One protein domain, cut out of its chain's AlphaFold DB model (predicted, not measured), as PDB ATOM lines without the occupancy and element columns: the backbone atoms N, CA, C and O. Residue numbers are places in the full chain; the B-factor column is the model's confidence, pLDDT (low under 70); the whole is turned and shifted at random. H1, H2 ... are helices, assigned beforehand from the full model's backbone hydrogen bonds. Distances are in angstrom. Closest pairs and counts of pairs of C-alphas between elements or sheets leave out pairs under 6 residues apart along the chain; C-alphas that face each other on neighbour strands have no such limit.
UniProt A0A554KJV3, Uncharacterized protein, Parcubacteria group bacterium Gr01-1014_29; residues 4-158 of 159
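What this domain is: This is residues 4 to 158 of the 159 residues of an uncharacterized protein of Parcubacteria group bacterium Gr01-1014_29 (UniProt A0A554KJV3). A short helix, H2, sits in the middle, between a long hairpin of two nearly antiparallel helices, H5 and H6, and a group of three helices in which H4 lies between H1 and H3. H1 also meets H5 over part of its length, and the end of H6, residues 153 to 156, sticks out with residues 157 and 158. The printed part has 155 residues with six named helices, H1 to H6 in order along the chain, and no named strand; the class is all helix. The helix packing is part aligned, part crossed, meaning that some touching helices run nearly along each other and others at steep angles: 4 of 7 such pairs are at a shallow tilt. The whole is compact, with a radius of gyration of the C-alphas of 15.8 A, and elongated in outline, with spans of 50 by 32 by 30 A.

Where its parts are: Find C-alpha 4 at (123.977, 172.715, 169.714); from there H1 runs through residues 4 to 25, 31.4 A from first to last C-alpha. Next look at residues 35 to 42 for the short H2, with C-alpha 35 at (150.004, 175.142, 164.230). H3 takes residues 47 to 58 and is 16.3 A long. H4 takes residues 66 to 87 and is 32.0 A long. H5 runs from residue 95 to residue 120, over 37.1 A. H6, the longest helix with 33 residues, runs from residue 124 to residue 156, over 47.8 A, and its last C-alpha is at (142.577, 180.069, 192.460).

How they stand to each other: Start with H1, which touches H4 at a shallow tilt of 18 degrees, opposite ways; compare the C-alphas of Ala 17 and Ser 79, the closest at 4.2 A. With residues 14 to 22 alone H1 touches H5, at a steep tilt of 43 degrees, the same way; the closest C-alphas are those of Phe 22 and Glu 113, 7.3 A apart. Go on to H2, whose centre is 3.8 A from the mean of the C-alphas. It touches residues 79 to 84 of H4 at a steep tilt of 56 degrees, the closest C-alphas being those of Ser 42 and Met 80, 5.5 A apart. It touches residues 98 to 109 of H5 at a shallow tilt of 26 degrees, opposite ways, with the C-alphas of Ala 36 and Leu 106 closest at 5.7 A. It touches residues 137 to 141 of H6 at a shallow tilt of 22 degrees, the same way, with the C-alphas of Val 37 and Leu 141 closest at 5.4 A. H3 and H4 form a helical hairpin at a tilt of 36 degrees, only just steep; the C-alphas of Gly 54 and Gly 77 come closest, at 3.9 A. H5 and H6 form another, at a shallow tilt of 4 degrees, with the C-alphas of Gly 99 and Ile 145 closest at 6.1 A. H1 is apart from H3 and H6, and H6 is apart from H3 and H4. In H1, H2, H3, H4, H5 and H6 every O i to N i+4 pair is within hydrogen-bond range.

The domain as a whole: The two C-alphas farthest apart are those of Gly 121 and His 158, 54.0 A. Residues 119 to 125 stand free, as do residues 153 to 158, of which 153 to 156 belong to H6; the body without them spans 42 by 31 by 30 A. The printed part has no cut. The links H2 to H3 and H5 to H6 are tight, those from H1 to H2, H3 to H4 and H4 to H5 are short, and none is long. The mean pLDDT of the printed part is 71.5, and 77 residues are under 70, among them residues 22 to 36 and 91 to 139.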
ATOM      1  N   PHE A   4     123.593 173.547 170.852       69.62
ATOM      2  CA  PHE A   4     123.977 172.715 169.714       69.62
ATOM      3  C   PHE A   4     124.480 173.520 168.498       69.62
ATOM      4  O   PHE A   4     125.557 173.250 167.978       69.62
ATOM      5  N   PHE A   5     123.756 174.567 168.086       73.38
ATOM      6  CA  PHE A   5     124.151 175.403 166.943       73.38
ATOM      7  C   PHE A   5     125.379 176.273 167.238       73.38
ATOM      8  O   PHE A   5     126.179 176.522 166.341       73.38
ATOM      9  N   ARG A   6     125.560 176.713 168.491       69.62
ATOM     10  CA  ARG A   6     126.780 177.422 168.923       69.62
ATOM     11  C   ARG A   6     127.999 176.515 168.850       69.62
ATOM     12  O   ARG A   6     129.034 176.934 168.349       69.62
ATOM     13  N   THR A   7     127.847 175.274 169.293       67.31
ATOM     14  CA  THR A   7     128.896 174.261 169.241       67.31
ATOM     15  C   THR A   7     129.274 173.919 167.799       67.31
ATOM     16  O   THR A   7     130.454 173.951 167.472       67.31
ATOM     17  N   ILE A   8     128.301 173.691 166.911       72.00
ATOM     18  CA  ILE A   8     128.567 173.450 165.479       72.00
ATOM     19  C   ILE A   8     129.247 174.656 164.827       72.00
ATOM     20  O   ILE A   8     130.226 174.487 164.108       72.00
ATOM     21  N   GLY A   9     128.763 175.872 165.096       73.00
ATOM     22  CA  GLY A   9     129.367 177.096 164.571       73.00
ATOM     23  C   GLY A   9     130.810 177.280 165.038       73.00
ATOM     24  O   GLY A   9     131.676 177.587 164.222       73.00
ATOM     25  N   ALA A  10     131.090 177.017 166.320       72.25
ATOM     26  CA  ALA A  10     132.447 177.005 166.853       72.25
ATOM     27  C   ALA A  10     133.308 175.998 166.087       72.25
ATOM     28  O   ALA A  10     134.293 176.389 165.476       72.25
ATOM     29  N   PHE A  11     132.895 174.729 166.024       71.75
ATOM     30  CA  PHE A  11     133.646 173.693 165.315       71.75
ATOM     31  C   PHE A  11     133.868 174.012 163.831       71.75
ATOM     32  O   PHE A  11     134.952 173.744 163.325       71.75
ATOM     33  N   GLY A  12     132.905 174.635 163.146       73.44
ATOM     34  CA  GLY A  12     133.051 175.060 161.752       73.44
ATOM     35  C   GLY A  12     134.088 176.170 161.566       73.44
ATOM     36  O   GLY A  12     134.954 176.063 160.701       73.44
ATOM     37  N   VAL A  13     134.055 177.212 162.405       77.44
ATOM     38  CA  VAL A  13     135.051 178.302 162.373       77.44
ATOM     39  C   VAL A  13     136.442 177.770 162.710       77.44
ATOM     40  O   VAL A  13     137.423 178.111 162.051       77.44
ATOM     41  N   LEU A  14     136.513 176.904 163.718       72.44
ATOM     42  CA  LEU A  14     137.743 176.271 164.168       72.44
ATOM     43  C   LEU A  14     138.334 175.345 163.095       72.44
ATOM     44  O   LEU A  14     139.526 175.429 162.809       72.44
ATOM     45  N   GLY A  15     137.504 174.524 162.452       69.56
ATOM     46  CA  GLY A  15     137.907 173.662 161.341       69.56
ATOM     47  C   GLY A  15     138.329 174.448 160.096       69.56
ATOM     48  O   GLY A  15     139.290 174.072 159.435       69.56
ATOM     49  N   GLY A  16     137.669 175.571 159.801       69.69
ATOM     50  CA  GLY A  16     138.034 176.446 158.683       69.69
ATOM     51  C   GLY A  16     139.376 177.154 158.887       69.69
ATOM     52  O   GLY A  16     140.215 177.148 157.988       69.69
ATOM     53  N   ALA A  17     139.613 177.711 160.079       74.69
ATOM     54  CA  ALA A  17     140.909 178.288 160.453       74.69
ATOM     55  C   ALA A  17     142.036 177.252 160.352       74.69
ATOM     56  O   ALA A  17     143.134 177.540 159.886       74.69
ATOM     57  N   PHE A  18     141.735 176.026 160.759       69.38
ATOM     58  CA  PHE A  18     142.656 174.916 160.700       69.38
ATOM     59  C   PHE A  18     143.009 174.516 159.254       69.38
ATOM     60  O   PHE A  18     144.182 174.446 158.888       69.38
ATOM     61  N   PHE A  19     141.992 174.326 158.413       70.31
ATOM     62  CA  PHE A  19     142.172 174.011 156.997       70.31
ATOM     63  C   PHE A  19     142.986 175.088 156.272       70.31
ATOM     64  O   PHE A  19     143.841 174.769 155.452       70.31
ATOM     65  N   LEU A  20     142.771 176.361 156.613       73.88
ATOM     66  CA  LEU A  20     143.536 177.468 156.051       73.88
ATOM     67  C   LEU A  20     145.025 177.389 156.418       73.88
ATOM     68  O   LEU A  20     145.861 177.541 155.531       73.88
ATOM     69  N   GLN A  21     145.371 177.117 157.684       72.25
ATOM     70  CA  GLN A  21     146.778 176.931 158.069       72.25
ATOM     71  C   GLN A  21     147.408 175.748 157.345       72.25
ATOM     72  O   GLN A  21     148.526 175.876 156.862       72.25
ATOM     73  N   PHE A  22     146.673 174.644 157.230       68.75
ATOM     74  CA  PHE A  22     147.129 173.439 156.551       68.75
ATOM     75  C   PHE A  22     147.430 173.673 155.062       68.75
ATOM     76  O   PHE A  22     148.517 173.355 154.582       68.75
ATOM     77  N   VAL A  23     146.487 174.272 154.325       69.06
ATOM     78  CA  VAL A  23     146.669 174.579 152.896       69.06
ATOM     79  C   VAL A  23     147.901 175.444 152.694       69.06
ATOM     80  O   VAL A  23     148.635 175.254 151.736       69.06
ATOM     81  N   VAL A  24     148.135 176.389 153.597       69.06
ATOM     82  CA  VAL A  24     149.231 177.346 153.499       69.06
ATOM     83  C   VAL A  24     150.571 176.724 153.901       69.06
ATOM     84  O   VAL A  24     151.576 176.970 153.234       69.06
ATOM     85  N   SER A  25     150.600 175.881 154.936       65.75
ATOM     86  CA  SER A  25     151.816 175.203 155.394       65.75
ATOM     87  C   SER A  25     152.297 174.121 154.430       65.75
ATOM     88  O   SER A  25     153.501 173.912 154.329       65.75
ATOM     89  N   ALA A  26     151.396 173.487 153.671       62.12
ATOM     90  CA  ALA A  26     151.748 172.485 152.660       62.12
ATOM     91  C   ALA A  26     152.700 173.013 151.564       62.12
ATOM     92  O   ALA A  26     153.372 172.226 150.901       62.12
ATOM     93  N   TYR A  27     152.779 174.336 151.380       60.84
ATOM     94  CA  TYR A  27     153.665 174.984 150.410       60.84
ATOM     95  C   TYR A  27     154.967 175.534 151.023       60.84
ATOM     96  O   TYR A  27     155.723 176.219 150.331       60.84
ATOM     97  N   SER A  28     155.247 175.275 152.305       62.59
ATOM     98  CA  SER A  28     156.508 175.665 152.947       62.59
ATOM     99  C   SER A  28     157.486 174.486 153.007       62.59
ATOM    100  O   SER A  28     157.119 173.373 153.373       62.59
ATOM    101  N   SER A  29     158.748 174.730 152.646       53.34
ATOM    102  CA  SER A  29     159.828 173.731 152.690       53.34
ATOM    103  C   SER A  29     160.475 173.579 154.072       53.34
ATOM    104  O   SER A  29     161.195 172.611 154.304       53.34
ATOM    105  N   GLY A  30     160.236 174.530 154.981       54.38
ATOM    106  CA  GLY A  30     160.753 174.524 156.345       54.38
ATOM    107  C   GLY A  30     159.698 174.013 157.316       54.38
ATOM    108  O   GLY A  30     158.892 174.788 157.828       54.38
ATOM    109  N   ILE A  31     159.686 172.707 157.588       55.25
ATOM    110  CA  ILE A  31     158.850 172.162 158.662       55.25
ATOM    111  C   ILE A  31     159.522 172.506 159.992       55.25
ATOM    112  O   ILE A  31     160.446 171.831 160.423       55.25
ATOM    113  N   PHE A  32     159.073 173.599 160.601       52.06
ATOM    114  CA  PHE A  32     159.072 173.806 162.047       52.06
ATOM    115  C   PHE A  32     157.927 174.752 162.380       52.06
ATOM    116  O   PHE A  32     158.109 175.943 162.628       52.06
ATOM    117  N   PHE A  33     156.712 174.217 162.361       54.66
ATOM    118  CA  PHE A  33     155.553 174.963 162.803       54.66
ATOM    119  C   PHE A  33     154.700 174.092 163.718       54.66
ATOM    120  O   PHE A  33     154.455 172.928 163.416       54.66
ATOM    121  N   LEU A  34     154.260 174.651 164.848       65.62
ATOM    122  CA  LEU A  34     153.369 174.001 165.815       65.62
ATOM    123  C   LEU A  34     151.949 174.601 165.661       65.62
ATOM    124  O   LEU A  34     151.485 175.302 166.565       65.62
ATOM    125  N   PRO A  35     151.245 174.416 164.525       67.19
ATOM    126  CA  PRO A  35     150.004 175.142 164.230       67.19
ATOM    127  C   PRO A  35     148.899 174.821 165.233       67.19
ATOM    128  O   PRO A  35     148.208 175.727 165.689       67.19
ATOM    129  N   ALA A  36     148.800 173.566 165.679       69.06
ATOM    130  CA  ALA A  36     147.866 173.173 166.731       69.06
ATOM    131  C   ALA A  36     148.154 173.886 168.068       69.06
ATOM    132  O   ALA A  36     147.229 174.331 168.748       69.06
ATOM    133  N   VAL A  37     149.433 174.048 168.427       72.94
ATOM    134  CA  VAL A  37     149.856 174.758 169.646       72.94
ATOM    135  C   VAL A  37     149.558 176.246 169.526       72.94
ATOM    136  O   VAL A  37     148.985 176.837 170.440       72.94
ATOM    137  N   ALA A  38     149.896 176.851 168.390       76.56
ATOM    138  CA  ALA A  38     149.599 178.245 168.122       76.56
ATOM    139  C   ALA A  38     148.079 178.479 168.201       76.56
ATOM    140  O   ALA A  38     147.621 179.330 168.969       76.56
ATOM    141  N   LEU A  39     147.276 177.702 167.469       77.00
ATOM    142  CA  LEU A  39     145.815 177.800 167.495       77.00
ATOM    143  C   LEU A  39     145.270 177.646 168.918       77.00
ATOM    144  O   LEU A  39     144.432 178.447 169.332       77.00
ATOM    145  N   TYR A  40     145.803 176.714 169.709       77.69
ATOM    146  CA  TYR A  40     145.458 176.592 171.121       77.69
ATOM    147  C   TYR A  40     145.798 177.856 171.922       77.69
ATOM    148  O   TYR A  40     144.935 178.376 172.622       77.69
ATOM    149  N   VAL A  41     146.997 178.426 171.782       79.75
ATOM    150  CA  VAL A  41     147.375 179.686 172.451       79.75
ATOM    151  C   VAL A  41     146.432 180.827 172.068       79.75
ATOM    152  O   VAL A  41     145.998 181.588 172.934       79.75
ATOM    153  N   SER A  42     146.049 180.919 170.793       84.06
ATOM    154  CA  SER A  42     145.161 181.983 170.319       84.06
ATOM    155  C   SER A  42     143.779 181.964 170.965       84.06
ATOM    156  O   SER A  42     143.159 183.021 171.075       84.06
ATOM    157  N   THR A  43     143.322 180.815 171.479       80.62
ATOM    158  CA  THR A  43     142.045 180.722 172.205       80.62
ATOM    159  C   THR A  43     142.001 181.605 173.455       80.62
ATOM    160  O   THR A  43     140.924 182.087 173.817       80.62
ATOM    161  N   PHE A  44     143.166 181.890 174.047       77.88
ATOM    162  CA  PHE A  44     143.328 182.694 175.261       77.88
ATOM    163  C   PHE A  44     143.722 184.151 174.995       77.88
ATOM    164  O   PHE A  44     143.670 184.979 175.904       77.88
ATOM    165  N   LEU A  45     144.129 184.490 173.770       83.12
ATOM    166  CA  LEU A  45     144.619 185.828 173.446       83.12
ATOM    167  C   LEU A  45     143.478 186.791 173.085       83.12
ATOM    168  O   LEU A  45     142.469 186.393 172.500       83.12
ATOM    169  N   PRO A  46     143.619 188.101 173.350       85.94
ATOM    170  CA  PRO A  46     142.765 189.096 172.713       85.94
ATOM    171  C   PRO A  46     142.880 189.003 171.186       85.94
ATOM    172  O   PRO A  46     143.959 188.730 170.667       85.94
ATOM    173  N   VAL A  47     141.797 189.297 170.458       86.19
ATOM    174  CA  VAL A  47     141.736 189.156 168.986       86.19
ATOM    175  C   VAL A  47     142.911 189.843 168.280       86.19
ATOM    176  O   VAL A  47     143.533 189.241 167.412       86.19
ATOM    177  N   ALA A  48     143.266 191.065 168.691       87.19
ATOM    178  CA  ALA A  48     144.400 191.791 168.116       87.19
ATOM    179  C   ALA A  48     145.747 191.082 168.355       87.19
ATOM    180  O   ALA A  48     146.580 191.024 167.458       87.19
ATOM    181  N   HIS A  49     145.946 190.490 169.535       88.00
ATOM    182  CA  HIS A  49     147.177 189.767 169.867       88.00
ATOM    183  C   HIS A  49     147.241 188.412 169.159       88.00
ATOM    184  O   HIS A  49     148.307 188.020 168.701       88.00
ATOM    185  N   ALA A  50     146.104 187.724 169.016       86.31
ATOM    186  CA  ALA A  50     145.997 186.514 168.207       86.31
ATOM    187  C   ALA A  50     146.359 186.799 166.739       86.31
ATOM    188  O   ALA A  50     147.133 186.056 166.144       86.31
ATOM    189  N   ALA A  51     145.864 187.910 166.179       87.00
ATOM    190  CA  ALA A  51     146.200 188.338 164.823       87.00
ATOM    191  C   ALA A  51     147.703 188.613 164.663       87.00
ATOM    192  O   ALA A  51     148.324 188.080 163.748       87.00
ATOM    193  N   VAL A  52     148.293 189.405 165.565       88.31
ATOM    194  CA  VAL A  52     149.725 189.743 165.529       88.31
ATOM    195  C   VAL A  52     150.590 188.497 165.692       88.31
ATOM    196  O   VAL A  52     151.523 188.314 164.917       88.31
ATOM    197  N   LEU A  53     150.263 187.616 166.641       86.06
ATOM    198  CA  LEU A  53     150.979 186.355 166.822       86.06
ATOM    199  C   LEU A  53     150.923 185.508 165.547       86.06
ATOM    200  O   LEU A  53     151.953 185.016 165.103       86.06
ATOM    201  N   GLY A  54     149.749 185.396 164.920       83.88
ATOM    202  CA  GLY A  54     149.597 184.690 163.652       83.88
ATOM    203  C   GLY A  54     150.428 185.295 162.527       83.88
ATOM    204  O   GLY A  54     151.096 184.566 161.807       83.88
ATOM    205  N   ILE A  55     150.441 186.619 162.403       85.69
ATOM    206  CA  ILE A  55     151.236 187.333 161.396       85.69
ATOM    207  C   ILE A  55     152.731 187.082 161.599       85.69
ATOM    208  O   ILE A  55     153.422 186.742 160.643       85.69
ATOM    209  N   VAL A  56     153.227 187.219 162.834       84.06
ATOM    210  CA  VAL A  56     154.638 186.972 163.172       84.06
ATOM    211  C   VAL A  56     155.013 185.545 162.815       84.06
ATOM    212  O   VAL A  56     155.980 185.325 162.098       84.06
ATOM    213  N   LEU A  57     154.206 184.590 163.264       79.06
ATOM    214  CA  LEU A  57     154.438 183.178 163.036       79.06
ATOM    215  C   LEU A  57     154.375 182.799 161.545       79.06
ATOM    216  O   LEU A  57     155.236 182.069 161.067       79.06
ATOM    217  N   GLY A  58     153.416 183.334 160.786       76.12
ATOM    218  CA  GLY A  58     153.347 183.133 159.336       76.12
ATOM    219  C   GLY A  58     154.534 183.749 158.591       76.12
ATOM    220  O   GLY A  58     154.919 183.245 157.542       76.12
ATOM    221  N   GLY A  59     155.155 184.791 159.151       74.88
ATOM    222  CA  GLY A  59     156.394 185.384 158.645       74.88
ATOM    223  C   GLY A  59     157.659 184.595 159.001       74.88
ATOM    224  O   GLY A  59     158.734 184.934 158.524       74.88
ATOM    225  N   MET A  60     157.559 183.552 159.829       73.31
ATOM    226  CA  MET A  60     158.675 182.635 160.101       73.31
ATOM    227  C   MET A  60     158.731 181.476 159.099       73.31
ATOM    228  O   MET A  60     159.668 180.686 159.143       73.31
ATOM    229  N   LEU A  61     157.736 181.357 158.211       70.38
ATOM    230  CA  LEU A  61     157.723 180.334 157.174       70.38
ATOM    231  C   LEU A  61     158.624 180.736 156.008       70.38
ATOM    232  O   LEU A  61     158.515 181.847 155.482       70.38
ATOM    233  N   ASP A  62     159.451 179.792 155.559       64.56
ATOM    234  CA  ASP A  62     160.224 179.951 154.332       64.56
ATOM    235  C   ASP A  62     159.262 180.136 153.156       64.56
ATOM    236  O   ASP A  62     158.456 179.254 152.833       64.56
ATOM    237  N   ALA A  63     159.336 181.312 152.536       62.38
ATOM    238  CA  ALA A  63     158.518 181.694 151.401       62.38
ATOM    239  C   ALA A  63     159.383 181.812 150.147       62.38
ATOM    240  O   ALA A  63     160.397 182.507 150.126       62.38
ATOM    241  N   LEU A  64     158.929 181.188 149.062       61.81
ATOM    242  CA  LEU A  64     159.598 181.232 147.756       61.81
ATOM    243  C   LEU A  64     159.532 182.624 147.096       61.81
ATOM    244  O   LEU A  64     160.239 182.884 146.126       61.81
ATOM    245  N   SER A  65     158.664 183.516 147.588       71.12
ATOM    246  CA  SER A  65     158.530 184.890 147.097       71.12
ATOM    247  C   SER A  65     157.921 185.834 148.150       71.12
ATOM    248  O   SER A  65     157.212 185.373 149.050       71.12
ATOM    249  N   PRO A  66     158.105 187.164 148.013       74.06
ATOM    250  CA  PRO A  66     157.481 188.159 148.896       74.06
ATOM    251  C   PRO A  66     155.945 188.118 148.897       74.06
ATOM    252  O   PRO A  66     155.308 188.444 149.897       74.06
ATOM    253  N   LEU A  67     155.335 187.699 147.783       77.69
ATOM    254  CA  LEU A  67     153.886 187.533 147.695       77.69
ATOM    255  C   LEU A  67     153.417 186.350 148.552       77.69
ATOM    256  O   LEU A  67     152.480 186.496 149.333       77.69
ATOM    257  N   MET A  68     154.099 185.205 148.447       71.31
ATOM    258  CA  MET A  68     153.803 184.021 149.264       71.31
ATOM    259  C   MET A  68     154.027 184.304 150.749       71.31
ATOM    260  O   MET A  68     153.212 183.913 151.575       71.31
ATOM    261  N   PHE A  69     155.060 185.081 151.074       77.44
ATOM    262  CA  PHE A  69     155.316 185.563 152.427       77.44
ATOM    263  C   PHE A  69     154.126 186.354 152.997       77.44
ATOM    264  O   PHE A  69     153.634 186.052 154.083       77.44
ATOM    265  N   GLY A  70     153.593 187.318 152.235       79.19
ATOM    266  CA  GLY A  70     152.412 188.085 152.644       79.19
ATOM    267  C   GLY A  70     151.159 187.218 152.814       79.19
ATOM    268  O   GLY A  70     150.412 187.390 153.781       79.19
ATOM    269  N   VAL A  71     150.950 186.248 151.918       81.44
ATOM    270  CA  VAL A  71     149.846 185.277 152.015       81.44
ATOM    271  C   VAL A  71     149.979 184.418 153.273       81.44
ATOM    272  O   VAL A  71     148.977 184.184 153.951       81.44
ATOM    273  N   TYR A  72     151.193 183.996 153.631       77.81
ATOM    274  CA  TYR A  72     151.457 183.189 154.824       77.81
ATOM    275  C   TYR A  72     151.146 183.971 156.098       77.81
ATOM    276  O   TYR A  72     150.320 183.539 156.903       77.81
ATOM    277  N   MET A  73     151.705 185.174 156.237       84.25
ATOM    278  CA  MET A  73     151.433 186.062 157.370       84.25
ATOM    279  C   MET A  73     149.934 186.332 157.551       84.25
ATOM    280  O   MET A  73     149.395 186.187 158.651       84.25
ATOM    281  N   ALA A  74     149.242 186.694 156.468       85.75
ATOM    282  CA  ALA A  74     147.818 187.008 156.515       85.75
ATOM    283  C   ALA A  74     146.978 185.781 156.895       85.75
ATOM    284  O   ALA A  74     146.108 185.870 157.762       85.75
ATOM    285  N   SER A  75     147.259 184.626 156.293       83.31
ATOM    286  CA  SER A  75     146.485 183.401 156.515       83.31
ATOM    287  C   SER A  75     146.650 182.866 157.933       83.31
ATOM    288  O   SER A  75     145.663 182.478 158.565       83.31
ATOM    289  N   PHE A  76     147.866 182.909 158.482       84.19
ATOM    290  CA  PHE A  76     148.092 182.552 159.880       84.19
ATOM    291  C   PHE A  76     147.391 183.521 160.829       84.19
ATOM    292  O   PHE A  76     146.688 183.065 161.732       84.19
ATOM    293  N   GLY A  77     147.485 184.833 160.586       86.19
ATOM    294  CA  GLY A  77     146.746 185.856 161.334       86.19
ATOM    295  C   GLY A  77     145.235 185.604 161.357       86.19
ATOM    296  O   GLY A  77     144.631 185.554 162.430       86.19
ATOM    297  N   ILE A  78     144.630 185.373 160.188       86.25
ATOM    298  CA  ILE A  78     143.195 185.070 160.043       86.25
ATOM    299  C   ILE A  78     142.824 183.808 160.816       86.25
ATOM    300  O   ILE A  78     141.815 183.788 161.517       86.25
ATOM    301  N   SER A  79     143.648 182.768 160.731       84.69
ATOM    302  CA  SER A  79     143.383 181.493 161.396       84.69
ATOM    303  C   SER A  79     143.399 181.626 162.920       84.69
ATOM    304  O   SER A  79     142.525 181.094 163.603       84.69
ATOM    305  N   MET A  80     144.329 182.408 163.470       87.44
ATOM    306  CA  MET A  80     144.383 182.682 164.912       87.44
ATOM    307  C   MET A  80     143.189 183.507 165.392       87.44
ATOM    308  O   MET A  80     142.619 183.244 166.452       87.44
ATOM    309  N   VAL A  81     142.777 184.499 164.599       87.25
ATOM    310  CA  VAL A  81     141.563 185.278 164.867       87.25
ATOM    311  C   VAL A  81     140.335 184.376 164.820       87.25
ATOM    312  O   VAL A  81     139.504 184.442 165.724       87.25
ATOM    313  N   GLY A  82     140.241 183.507 163.814       84.50
ATOM    314  CA  GLY A  82     139.180 182.516 163.676       84.50
ATOM    315  C   GLY A  82     139.103 181.608 164.898       84.50
ATOM    316  O   GLY A  82     138.030 181.467 165.480       84.50
ATOM    317  N   ALA A  83     140.239 181.091 165.368       81.56
ATOM    318  CA  ALA A  83     140.295 180.280 166.577       81.56
ATOM    319  C   ALA A  83     139.801 181.029 167.823       81.56
ATOM    320  O   ALA A  83     138.956 180.519 168.564       81.56
ATOM    321  N   ARG A  84     140.234 182.280 168.021       85.38
ATOM    322  CA  ARG A  84     139.757 183.105 169.139       85.38
ATOM    323  C   ARG A  84     138.264 183.420 169.045       85.38
ATOM    324  O   ARG A  84     137.557 183.372 170.050       85.38
ATOM    325  N   VAL A  85     137.771 183.761 167.858       84.50
ATOM    326  CA  VAL A  85     136.357 184.085 167.627       84.50
ATOM    327  C   VAL A  85     135.485 182.844 167.799       84.50
ATOM    328  O   VAL A  85     134.442 182.930 168.445       84.50
ATOM    329  N   GLY A  86     135.933 181.688 167.307       77.88
ATOM    330  CA  GLY A  86     135.279 180.394 167.501       77.88
ATOM    331  C   GLY A  86     135.080 180.067 168.981       77.88
ATOM    332  O   GLY A  86     134.011 179.614 169.386       77.88
ATOM    333  N   MET A  87     136.066 180.403 169.814       78.19
ATOM    334  CA  MET A  87     135.993 180.184 171.258       78.19
ATOM    335  C   MET A  87     134.986 181.064 171.987       78.19
ATOM    336  O   MET A  87     134.480 180.634 173.016       78.19
ATOM    337  N   ARG A  88     134.582 182.211 171.427       77.25
ATOM    338  CA  ARG A  88     133.487 183.022 171.997       77.25
ATOM    339  C   ARG A  88     132.136 182.311 171.963       77.25
ATOM    340  O   ARG A  88     131.220 182.684 172.695       77.25
ATOM    341  N   PHE A  89     131.983 181.314 171.091       73.44
ATOM    342  CA  PHE A  89     130.776 180.489 171.014       73.44
ATOM    343  C   PHE A  89     130.802 179.306 171.990       73.44
ATOM    344  O   PHE A  89     129.774 178.653 172.185       73.44
ATOM    345  N   VAL A  90     131.952 179.048 172.617       70.38
ATOM    346  CA  VAL A  90     132.171 178.010 173.623       70.38
ATOM    347  C   VAL A  90     132.267 178.675 175.002       70.38
ATOM    348  O   VAL A  90     132.581 179.855 175.126       70.38
ATOM    349  N   ASP A  91     131.940 177.947 176.068       68.06
ATOM    350  CA  ASP A  91     132.060 178.466 177.435       68.06
ATOM    351  C   ASP A  91     133.545 178.660 177.808       68.06
ATOM    352  O   ASP A  91     134.216 177.729 178.263       68.06
ATOM    353  N   GLU A  92     134.053 179.884 177.607       61.38
ATOM    354  CA  GLU A  92     135.449 180.294 177.840       61.38
ATOM    355  C   GLU A  92     135.920 180.068 179.291       61.38
ATOM    356  O   GLU A  92     137.110 180.113 179.589       61.38
ATOM    357  N   LYS A  93     135.008 179.800 180.231       60.81
ATOM    358  CA  LYS A  93     135.353 179.594 181.644       60.81
ATOM    359  C   LYS A  93     135.757 178.156 181.966       60.81
ATOM    360  O   LYS A  93     136.221 177.885 183.075       60.81
ATOM    361  N   LYS A  94     135.575 177.217 181.032       64.75
ATOM    362  CA  LYS A  94     135.837 175.793 181.263       64.75
ATOM    363  C   LYS A  94     137.145 175.378 180.604       64.75
ATOM    364  O   LYS A  94     137.238 175.266 179.385       64.75
ATOM    365  N   LEU A  95     138.143 175.058 181.426       63.88
ATOM    366  CA  LEU A  95     139.404 174.445 180.987       63.88
ATOM    367  C   LEU A  95     139.153 173.175 180.152       63.88
ATOM    368  O   LEU A  95     139.799 172.965 179.135       63.88
ATOM    369  N   ILE A  96     138.153 172.373 180.536       65.06
ATOM    370  CA  ILE A  96     137.736 171.174 179.793       65.06
ATOM    371  C   ILE A  96     137.331 171.527 178.357       65.06
ATOM    372  O   ILE A  96     137.667 170.793 177.436       65.06
ATOM    373  N   ALA A  97     136.664 172.664 178.144       65.12
ATOM    374  CA  ALA A  97     136.283 173.091 176.805       65.12
ATOM    375  C   ALA A  97     137.513 173.436 175.953       65.12
ATOM    376  O   ALA A  97     137.569 173.046 174.796       65.12
ATOM    377  N   HIS A  98     138.531 174.070 176.543       67.50
ATOM    378  CA  HIS A  98     139.793 174.367 175.860       67.50
ATOM    379  C   HIS A  98     140.609 173.103 175.584       67.50
ATOM    380  O   HIS A  98     141.192 172.984 174.515       67.50
ATOM    381  N   GLY A  99     140.619 172.144 176.515       65.50
ATOM    382  CA  GLY A  99     141.284 170.852 176.339       65.50
ATOM    383  C   GLY A  99     140.615 169.981 175.274       65.50
ATOM    384  O   GLY A  99     141.310 169.411 174.441       65.50
ATOM    385  N   ILE A 100     139.277 169.924 175.243       67.00
ATOM    386  CA  ILE A 100     138.518 169.243 174.179       67.00
ATOM    387  C   ILE A 100     138.784 169.920 172.839       67.00
ATOM    388  O   ILE A 100     139.060 169.241 171.860       67.00
ATOM    389  N   VAL A 101     138.744 171.249 172.797       66.69
ATOM    390  CA  VAL A 101     139.021 172.013 171.581       66.69
ATOM    391  C   VAL A 101     140.463 171.780 171.108       66.69
ATOM    392  O   VAL A 101     140.657 171.447 169.946       66.69
ATOM    393  N   GLY A 102     141.454 171.830 172.002       66.56
ATOM    394  CA  GLY A 102     142.854 171.480 171.731       66.56
ATOM    395  C   GLY A 102     143.027 170.051 171.209       66.56
ATOM    396  O   GLY A 102     143.684 169.836 170.196       66.56
ATOM    397  N   GLY A 103     142.396 169.072 171.856       65.12
ATOM    398  CA  GLY A 103     142.444 167.671 171.437       65.12
ATOM    399  C   GLY A 103     141.782 167.430 170.080       65.12
ATOM    400  O   GLY A 103     142.333 166.713 169.249       65.12
ATOM    401  N   VAL A 104     140.640 168.073 169.819       66.81
ATOM    402  CA  VAL A 104     139.973 168.039 168.510       66.81
ATOM    403  C   VAL A 104     140.844 168.712 167.450       66.81
ATOM    404  O   VAL A 104     140.986 168.158 166.366       66.81
ATOM    405  N   PHE A 105     141.479 169.846 167.759       67.62
ATOM    406  CA  PHE A 105     142.410 170.506 166.841       67.62
ATOM    407  C   PHE A 105     143.577 169.606 166.461       67.62
ATOM    408  O   PHE A 105     143.882 169.475 165.281       67.62
ATOM    409  N   LEU A 106     144.204 168.966 167.446       67.69
ATOM    410  CA  LEU A 106     145.307 168.046 167.203       67.69
ATOM    411  C   LEU A 106     144.848 166.841 166.377       67.69
ATOM    412  O   LEU A 106     145.507 166.481 165.410       67.69
ATOM    413  N   GLY A 107     143.704 166.244 166.717       65.62
ATOM    414  CA  GLY A 107     143.161 165.098 165.989       65.62
ATOM    415  C   GLY A 107     142.834 165.423 164.529       65.62
ATOM    416  O   GLY A 107     143.228 164.680 163.635       65.62
ATOM    417  N   VAL A 108     142.162 166.549 164.275       66.25
ATOM    418  CA  VAL A 108     141.847 167.000 162.911       66.25
ATOM    419  C   VAL A 108     143.128 167.324 162.138       66.25
ATOM    420  O   VAL A 108     143.222 166.942 160.975       66.25
ATOM    421  N   PHE A 109     144.127 167.942 162.781       65.81
ATOM    422  CA  PHE A 109     145.428 168.211 162.159       65.81
ATOM    423  C   PHE A 109     146.124 166.945 161.696       65.81
ATOM    424  O   PHE A 109     146.425 166.812 160.512       65.81
ATOM    425  N   LEU A 110     146.253 165.968 162.589       67.75
ATOM    426  CA  LEU A 110     146.881 164.687 162.282       67.75
ATOM    427  C   LEU A 110     146.172 163.939 161.141       67.75
ATOM    428  O   LEU A 110     146.838 163.351 160.291       67.75
ATOM    429  N   VAL A 111     144.833 163.961 161.102       65.69
ATOM    430  CA  VAL A 111     144.048 163.261 160.070       65.69
ATOM    431  C   VAL A 111     144.164 163.937 158.704       65.69
ATOM    432  O   VAL A 111     144.410 163.257 157.709       65.69
ATOM    433  N   VAL A 112     143.972 165.258 158.640       64.44
ATOM    434  CA  VAL A 112     144.000 166.010 157.374       64.44
ATOM    435  C   VAL A 112     145.391 165.957 156.757       64.44
ATOM    436  O   VAL A 112     145.535 165.671 155.568       64.44
ATOM    437  N   GLU A 113     146.418 166.172 157.570       62.78
ATOM    438  CA  GLU A 113     147.790 166.214 157.092       62.78
ATOM    439  C   GLU A 113     148.331 164.819 156.768       62.78
ATOM    440  O   GLU A 113     148.897 164.623 155.691       62.78
ATOM    441  N   GLY A 114     148.050 163.809 157.601       63.78
ATOM    442  CA  GLY A 114     148.386 162.416 157.294       63.78
ATOM    443  C   GLY A 114     147.729 161.917 156.002       63.78
ATOM    444  O   GLY A 114     148.386 161.269 155.187       63.78
ATOM    445  N   GLY A 115     146.460 162.267 155.767       64.19
ATOM    446  CA  GLY A 115     145.752 161.936 154.527       64.19
ATOM    447  C   GLY A 115     146.351 162.613 153.292       64.19
ATOM    448  O   GLY A 115     146.460 161.987 152.239       64.19
ATOM    449  N   PHE A 116     146.789 163.867 153.415       64.69
ATOM    450  CA  PHE A 116     147.429 164.595 152.323       64.69
ATOM    451  C   PHE A 116     148.814 164.045 151.973       64.69
ATOM    452  O   PHE A 116     149.092 163.817 150.796       64.69
ATOM    453  N   PHE A 117     149.662 163.768 152.968       64.50
ATOM    454  CA  PHE A 117     150.971 163.152 152.732       64.50
ATOM    455  C   PHE A 117     150.844 161.761 152.103       64.50
ATOM    456  O   PHE A 117     151.581 161.449 151.167       64.50
ATOM    457  N   PHE A 118     149.866 160.968 152.554       66.88
ATOM    458  CA  PHE A 118     149.541 159.676 151.951       66.88
ATOM    459  C   PHE A 118     149.089 159.821 150.487       66.88
ATOM    460  O   PHE A 118     149.557 159.085 149.622       66.88
ATOM    461  N   ALA A 119     148.222 160.795 150.186       66.31
ATOM    462  CA  ALA A 119     147.713 161.031 148.833       66.31
ATOM    463  C   ALA A 119     148.771 161.584 147.858       66.31
ATOM    464  O   ALA A 119     148.715 161.291 146.666       66.31
ATOM    465  N   MET A 120     149.729 162.375 148.348       63.59
ATOM    466  CA  MET A 120     150.774 163.016 147.534       63.59
ATOM    467  C   MET A 120     151.988 162.108 147.268       63.59
ATOM    468  O   MET A 120     152.868 162.492 146.500       63.59
ATOM    469  N   GLY A 121     152.063 160.919 147.880       63.66
ATOM    470  CA  GLY A 121     153.155 159.962 147.650       63.66
ATOM    471  C   GLY A 121     154.543 160.502 148.022       63.66
ATOM    472  O   GLY A 121     155.532 160.174 147.366       63.66
ATOM    473  N   TYR A 122     154.620 161.376 149.033       62.78
ATOM    474  CA  TYR A 122     155.874 161.997 149.470       62.78
ATOM    475  C   TYR A 122     156.900 160.961 149.962       62.78
ATOM    476  O   TYR A 122     156.544 159.935 150.535       62.78
ATOM    477  N   ARG A 123     158.192 161.261 149.755       62.03
ATOM    478  CA  ARG A 123     159.335 160.422 150.169       62.03
ATOM    479  C   ARG A 123     159.317 160.133 151.676       62.03
ATOM    480  O   ARG A 123     159.003 161.027 152.463       62.03
ATOM    481  N   ASP A 124     159.769 158.938 152.062       64.00
ATOM    482  CA  ASP A 124     159.801 158.443 153.450       64.00
ATOM    483  C   ASP A 124     160.427 159.432 154.456       64.00
ATOM    484  O   ASP A 124     159.968 159.551 155.591       64.00
ATOM    485  N   GLU A 125     161.432 160.208 154.036       63.09
ATOM    486  CA  GLU A 125     162.112 161.211 154.870       63.09
ATOM    487  C   GLU A 125     161.216 162.402 155.255       63.09
ATOM    488  O   GLU A 125     161.272 162.884 156.388       63.09
ATOM    489  N   LEU A 126     160.354 162.865 154.341       62.28
ATOM    490  CA  LEU A 126     159.413 163.960 154.608       62.28
ATOM    491  C   LEU A 126     158.259 163.486 155.487       62.28
ATOM    492  O   LEU A 126     157.838 164.203 156.392       62.28
ATOM    493  N   MET A 127     157.811 162.248 155.279       65.06
ATOM    494  CA  MET A 127     156.817 161.614 156.140       65.06
ATOM    495  C   MET A 127     157.357 161.414 157.566       65.06
ATOM    496  O   MET A 127     156.635 161.636 158.536       65.06
ATOM    497  N   TYR A 128     158.639 161.064 157.717       66.00
ATOM    498  CA  TYR A 128     159.297 160.954 159.021       66.00
ATOM    499  C   TYR A 128     159.408 162.303 159.747       66.00
ATOM    500  O   TYR A 128     159.049 162.396 160.923       66.00
ATOM    501  N   LEU A 129     159.867 163.359 159.062       64.75
ATOM    502  CA  LEU A 129     159.924 164.717 159.625       64.75
ATOM    503  C   LEU A 129     158.535 165.209 160.044       64.75
ATOM    504  O   LEU A 129     158.376 165.756 161.134       64.75
ATOM    505  N   PHE A 130     157.524 164.924 159.225       65.25
ATOM    506  CA  PHE A 130     156.134 165.234 159.523       65.25
ATOM    507  C   PHE A 130     155.631 164.528 160.793       65.25
ATOM    508  O   PHE A 130     155.123 165.185 161.704       65.25
ATOM    509  N   ILE A 131     155.795 163.202 160.889       66.81
ATOM    510  CA  ILE A 131     155.382 162.433 162.072       66.81
ATOM    511  C   ILE A 131     156.084 162.980 163.316       66.81
ATOM    512  O   ILE A 131     155.436 163.196 164.341       66.81
ATOM    513  N   ARG A 132     157.388 163.265 163.222       68.75
ATOM    514  CA  ARG A 132     158.166 163.839 164.323       68.75
ATOM    515  C   ARG A 132     157.568 165.166 164.796       68.75
ATOM    516  O   ARG A 132     157.300 165.312 165.986       68.75
ATOM    517  N   ASP A 133     157.332 166.112 163.895       66.88
ATOM    518  CA  ASP A 133     156.889 167.464 164.263       66.88
ATOM    519  C   ASP A 133     155.428 167.501 164.722       66.88
ATOM    520  O   ASP A 133     155.073 168.241 165.646       66.88
ATOM    521  N   SER A 134     154.597 166.619 164.174       67.00
ATOM    522  CA  SER A 134     153.242 166.353 164.656       67.00
ATOM    523  C   SER A 134     153.219 165.760 166.062       67.00
ATOM    524  O   SER A 134     152.443 166.203 166.914       67.00
ATOM    525  N   MET A 135     154.090 164.787 166.349       66.44
ATOM    526  CA  MET A 135     154.216 164.207 167.688       66.44
ATOM    527  C   MET A 135     154.730 165.236 168.694       66.44
ATOM    528  O   MET A 135     154.178 165.341 169.789       66.44
ATOM    529  N   VAL A 136     155.732 166.039 168.323       68.75
ATOM    530  CA  VAL A 136     156.237 167.136 169.162       68.75
ATOM    531  C   VAL A 136     155.130 168.160 169.421       68.75
ATOM    532  O   VAL A 136     154.908 168.525 170.575       68.75
ATOM    533  N   SER A 137     154.370 168.554 168.394       67.88
ATOM    534  CA  SER A 137     153.196 169.430 168.534       67.88
ATOM    535  C   SER A 137     152.167 168.868 169.504       67.88
ATOM    536  O   SER A 137     151.680 169.592 170.372       67.88
ATOM    537  N   GLY A 138     151.864 167.575 169.395       68.06
ATOM    538  CA  GLY A 138     150.941 166.895 170.294       68.06
ATOM    539  C   GLY A 138     151.429 166.886 171.740       68.06
ATOM    540  O   GLY A 138     150.672 167.244 172.641       68.06
ATOM    541  N   ILE A 139     152.700 166.552 171.972       69.88
ATOM    542  CA  ILE A 139     153.304 166.543 173.312       69.88
ATOM    543  C   ILE A 139     153.285 167.948 173.920       69.88
ATOM    544  O   ILE A 139     152.838 168.118 175.054       69.88
ATOM    545  N   VAL A 140     153.720 168.965 173.171       72.00
ATOM    546  CA  VAL A 140     153.723 170.361 173.634       72.00
ATOM    547  C   VAL A 140     152.306 170.820 173.960       72.00
ATOM    548  O   VAL A 140     152.086 171.413 175.013       72.00
ATOM    549  N   LEU A 141     151.326 170.499 173.116       72.06
ATOM    550  CA  LEU A 141     149.931 170.849 173.359       72.06
ATOM    551  C   LEU A 141     149.394 170.204 174.642       72.06
ATOM    552  O   LEU A 141     148.764 170.882 175.454       72.06
ATOM    553  N   VAL A 142     149.678 168.917 174.855       72.50
ATOM    554  CA  VAL A 142     149.308 168.202 176.083       72.50
ATOM    555  C   VAL A 142     149.941 168.877 177.300       72.50
ATOM    556  O   VAL A 142     149.233 169.206 178.254       72.50
ATOM    557  N   LEU A 143     151.246 169.165 177.254       76.75
ATOM    558  CA  LEU A 143     151.947 169.872 178.327       76.75
ATOM    559  C   LEU A 143     151.338 171.250 178.596       76.75
ATOM    560  O   LEU A 143     151.171 171.615 179.756       76.75
ATOM    561  N   MET A 144     150.946 171.999 177.564       72.31
ATOM    562  CA  MET A 144     150.305 173.305 177.724       72.31
ATOM    563  C   MET A 144     148.911 173.212 178.340       72.31
ATOM    564  O   MET A 144     148.563 174.053 179.167       72.31
ATOM    565  N   ILE A 145     148.117 172.199 177.988       73.50
ATOM    566  CA  ILE A 145     146.816 171.949 178.624       73.50
ATOM    567  C   ILE A 145     147.010 171.666 180.121       73.50
ATOM    568  O   ILE A 145     146.341 172.283 180.952       73.50
ATOM    569  N   PHE A 146     147.961 170.797 180.479       73.06
ATOM    570  CA  PHE A 146     148.263 170.474 181.877       73.06
ATOM    571  C   PHE A 146     148.863 171.654 182.650       73.06
ATOM    572  O   PHE A 146     148.418 171.942 183.761       73.06
ATOM    573  N   ALA A 147     149.825 172.375 182.070       76.56
ATOM    574  CA  ALA A 147     150.431 173.552 182.682       76.56
ATOM    575  C   ALA A 147     149.389 174.651 182.922       76.56
ATOM    576  O   ALA A 147     149.343 175.232 184.003       76.56
ATOM    577  N   HIS A 148     148.489 174.881 181.961       72.81
ATOM    578  CA  HIS A 148     147.374 175.810 182.131       72.81
ATOM    579  C   HIS A 148     146.469 175.375 183.294       72.81
ATOM    580  O   HIS A 148     146.129 176.192 184.154       72.81
ATOM    581  N   ALA A 149     146.107 174.089 183.359       71.31
ATOM    582  CA  ALA A 149     145.304 173.534 184.447       71.31
ATOM    583  C   ALA A 149     145.943 173.781 185.822       71.31
ATOM    584  O   ALA A 149     145.270 174.231 186.751       71.31
ATOM    585  N   LEU A 150     147.248 173.515 185.928       75.44
ATOM    586  CA  LEU A 150     148.035 173.683 187.145       75.44
ATOM    587  C   LEU A 150     148.113 175.159 187.559       75.44
ATOM    588  O   LEU A 150     147.835 175.485 188.712       75.44
ATOM    589  N   CYS A 151     148.402 176.062 186.616       76.38
ATOM    590  CA  CYS A 151     148.416 177.504 186.859       76.38
ATOM    591  C   CYS A 151     147.069 177.986 187.409       76.38
ATOM    592  O   CYS A 151     147.034 178.651 188.442       76.38
ATOM    593  N   LEU A 152     145.945 177.602 186.793       70.62
ATOM    594  CA  LEU A 152     144.619 177.983 187.293       70.62
ATOM    595  C   LEU A 152     144.355 177.486 188.717       70.62
ATOM    596  O   LEU A 152     143.736 178.206 189.497       70.62
ATOM    597  N   GLN A 153     144.799 176.277 189.069       71.19
ATOM    598  CA  GLN A 153     144.651 175.755 190.431       71.19
ATOM    599  C   GLN A 153     145.493 176.533 191.447       71.19
ATOM    600  O   GLN A 153     145.006 176.828 192.537       71.19
ATOM    601  N   ILE A 154     146.731 176.885 191.092       71.38
ATOM    602  CA  ILE A 154     147.626 177.670 191.949       71.38
ATOM    603  C   ILE A 154     147.042 179.067 192.177       71.38
ATOM    604  O   ILE A 154     146.900 179.488 193.324       71.38
ATOM    605  N   PHE A 155     146.627 179.752 191.109       67.38
ATOM    606  CA  PHE A 155     146.089 181.110 191.199       67.38
ATOM    607  C   PHE A 155     144.713 181.168 191.874       67.38
ATOM    608  O   PHE A 155     144.473 182.085 192.649       67.38
ATOM    609  N   LYS A 156     143.838 180.168 191.694       61.59
ATOM    610  CA  LYS A 156     142.577 180.069 192.460       61.59
ATOM    611  C   LYS A 156     142.772 179.798 193.952       61.59
ATOM    612  O   LYS A 156     141.841 180.004 194.714       61.59
ATOM    613  N   LYS A 157     143.932 179.282 194.368       54.25
ATOM    614  CA  LYS A 157     144.269 179.110 195.789       54.25
ATOM    615  C   LYS A 157     144.790 180.393 196.442       54.25
ATOM    616  O   LYS A 157     144.880 180.426 197.662       54.25
ATOM    617  N   HIS A 158     145.181 181.390 195.648       49.09
ATOM    618  CA  HIS A 158     145.839 182.619 196.109       49.09
ATOM    619  C   HIS A 158     144.972 183.879 195.917       49.09
ATOM    620  O   HIS A 158     145.441 184.981 196.189       49.09
TER     621      HIS A 158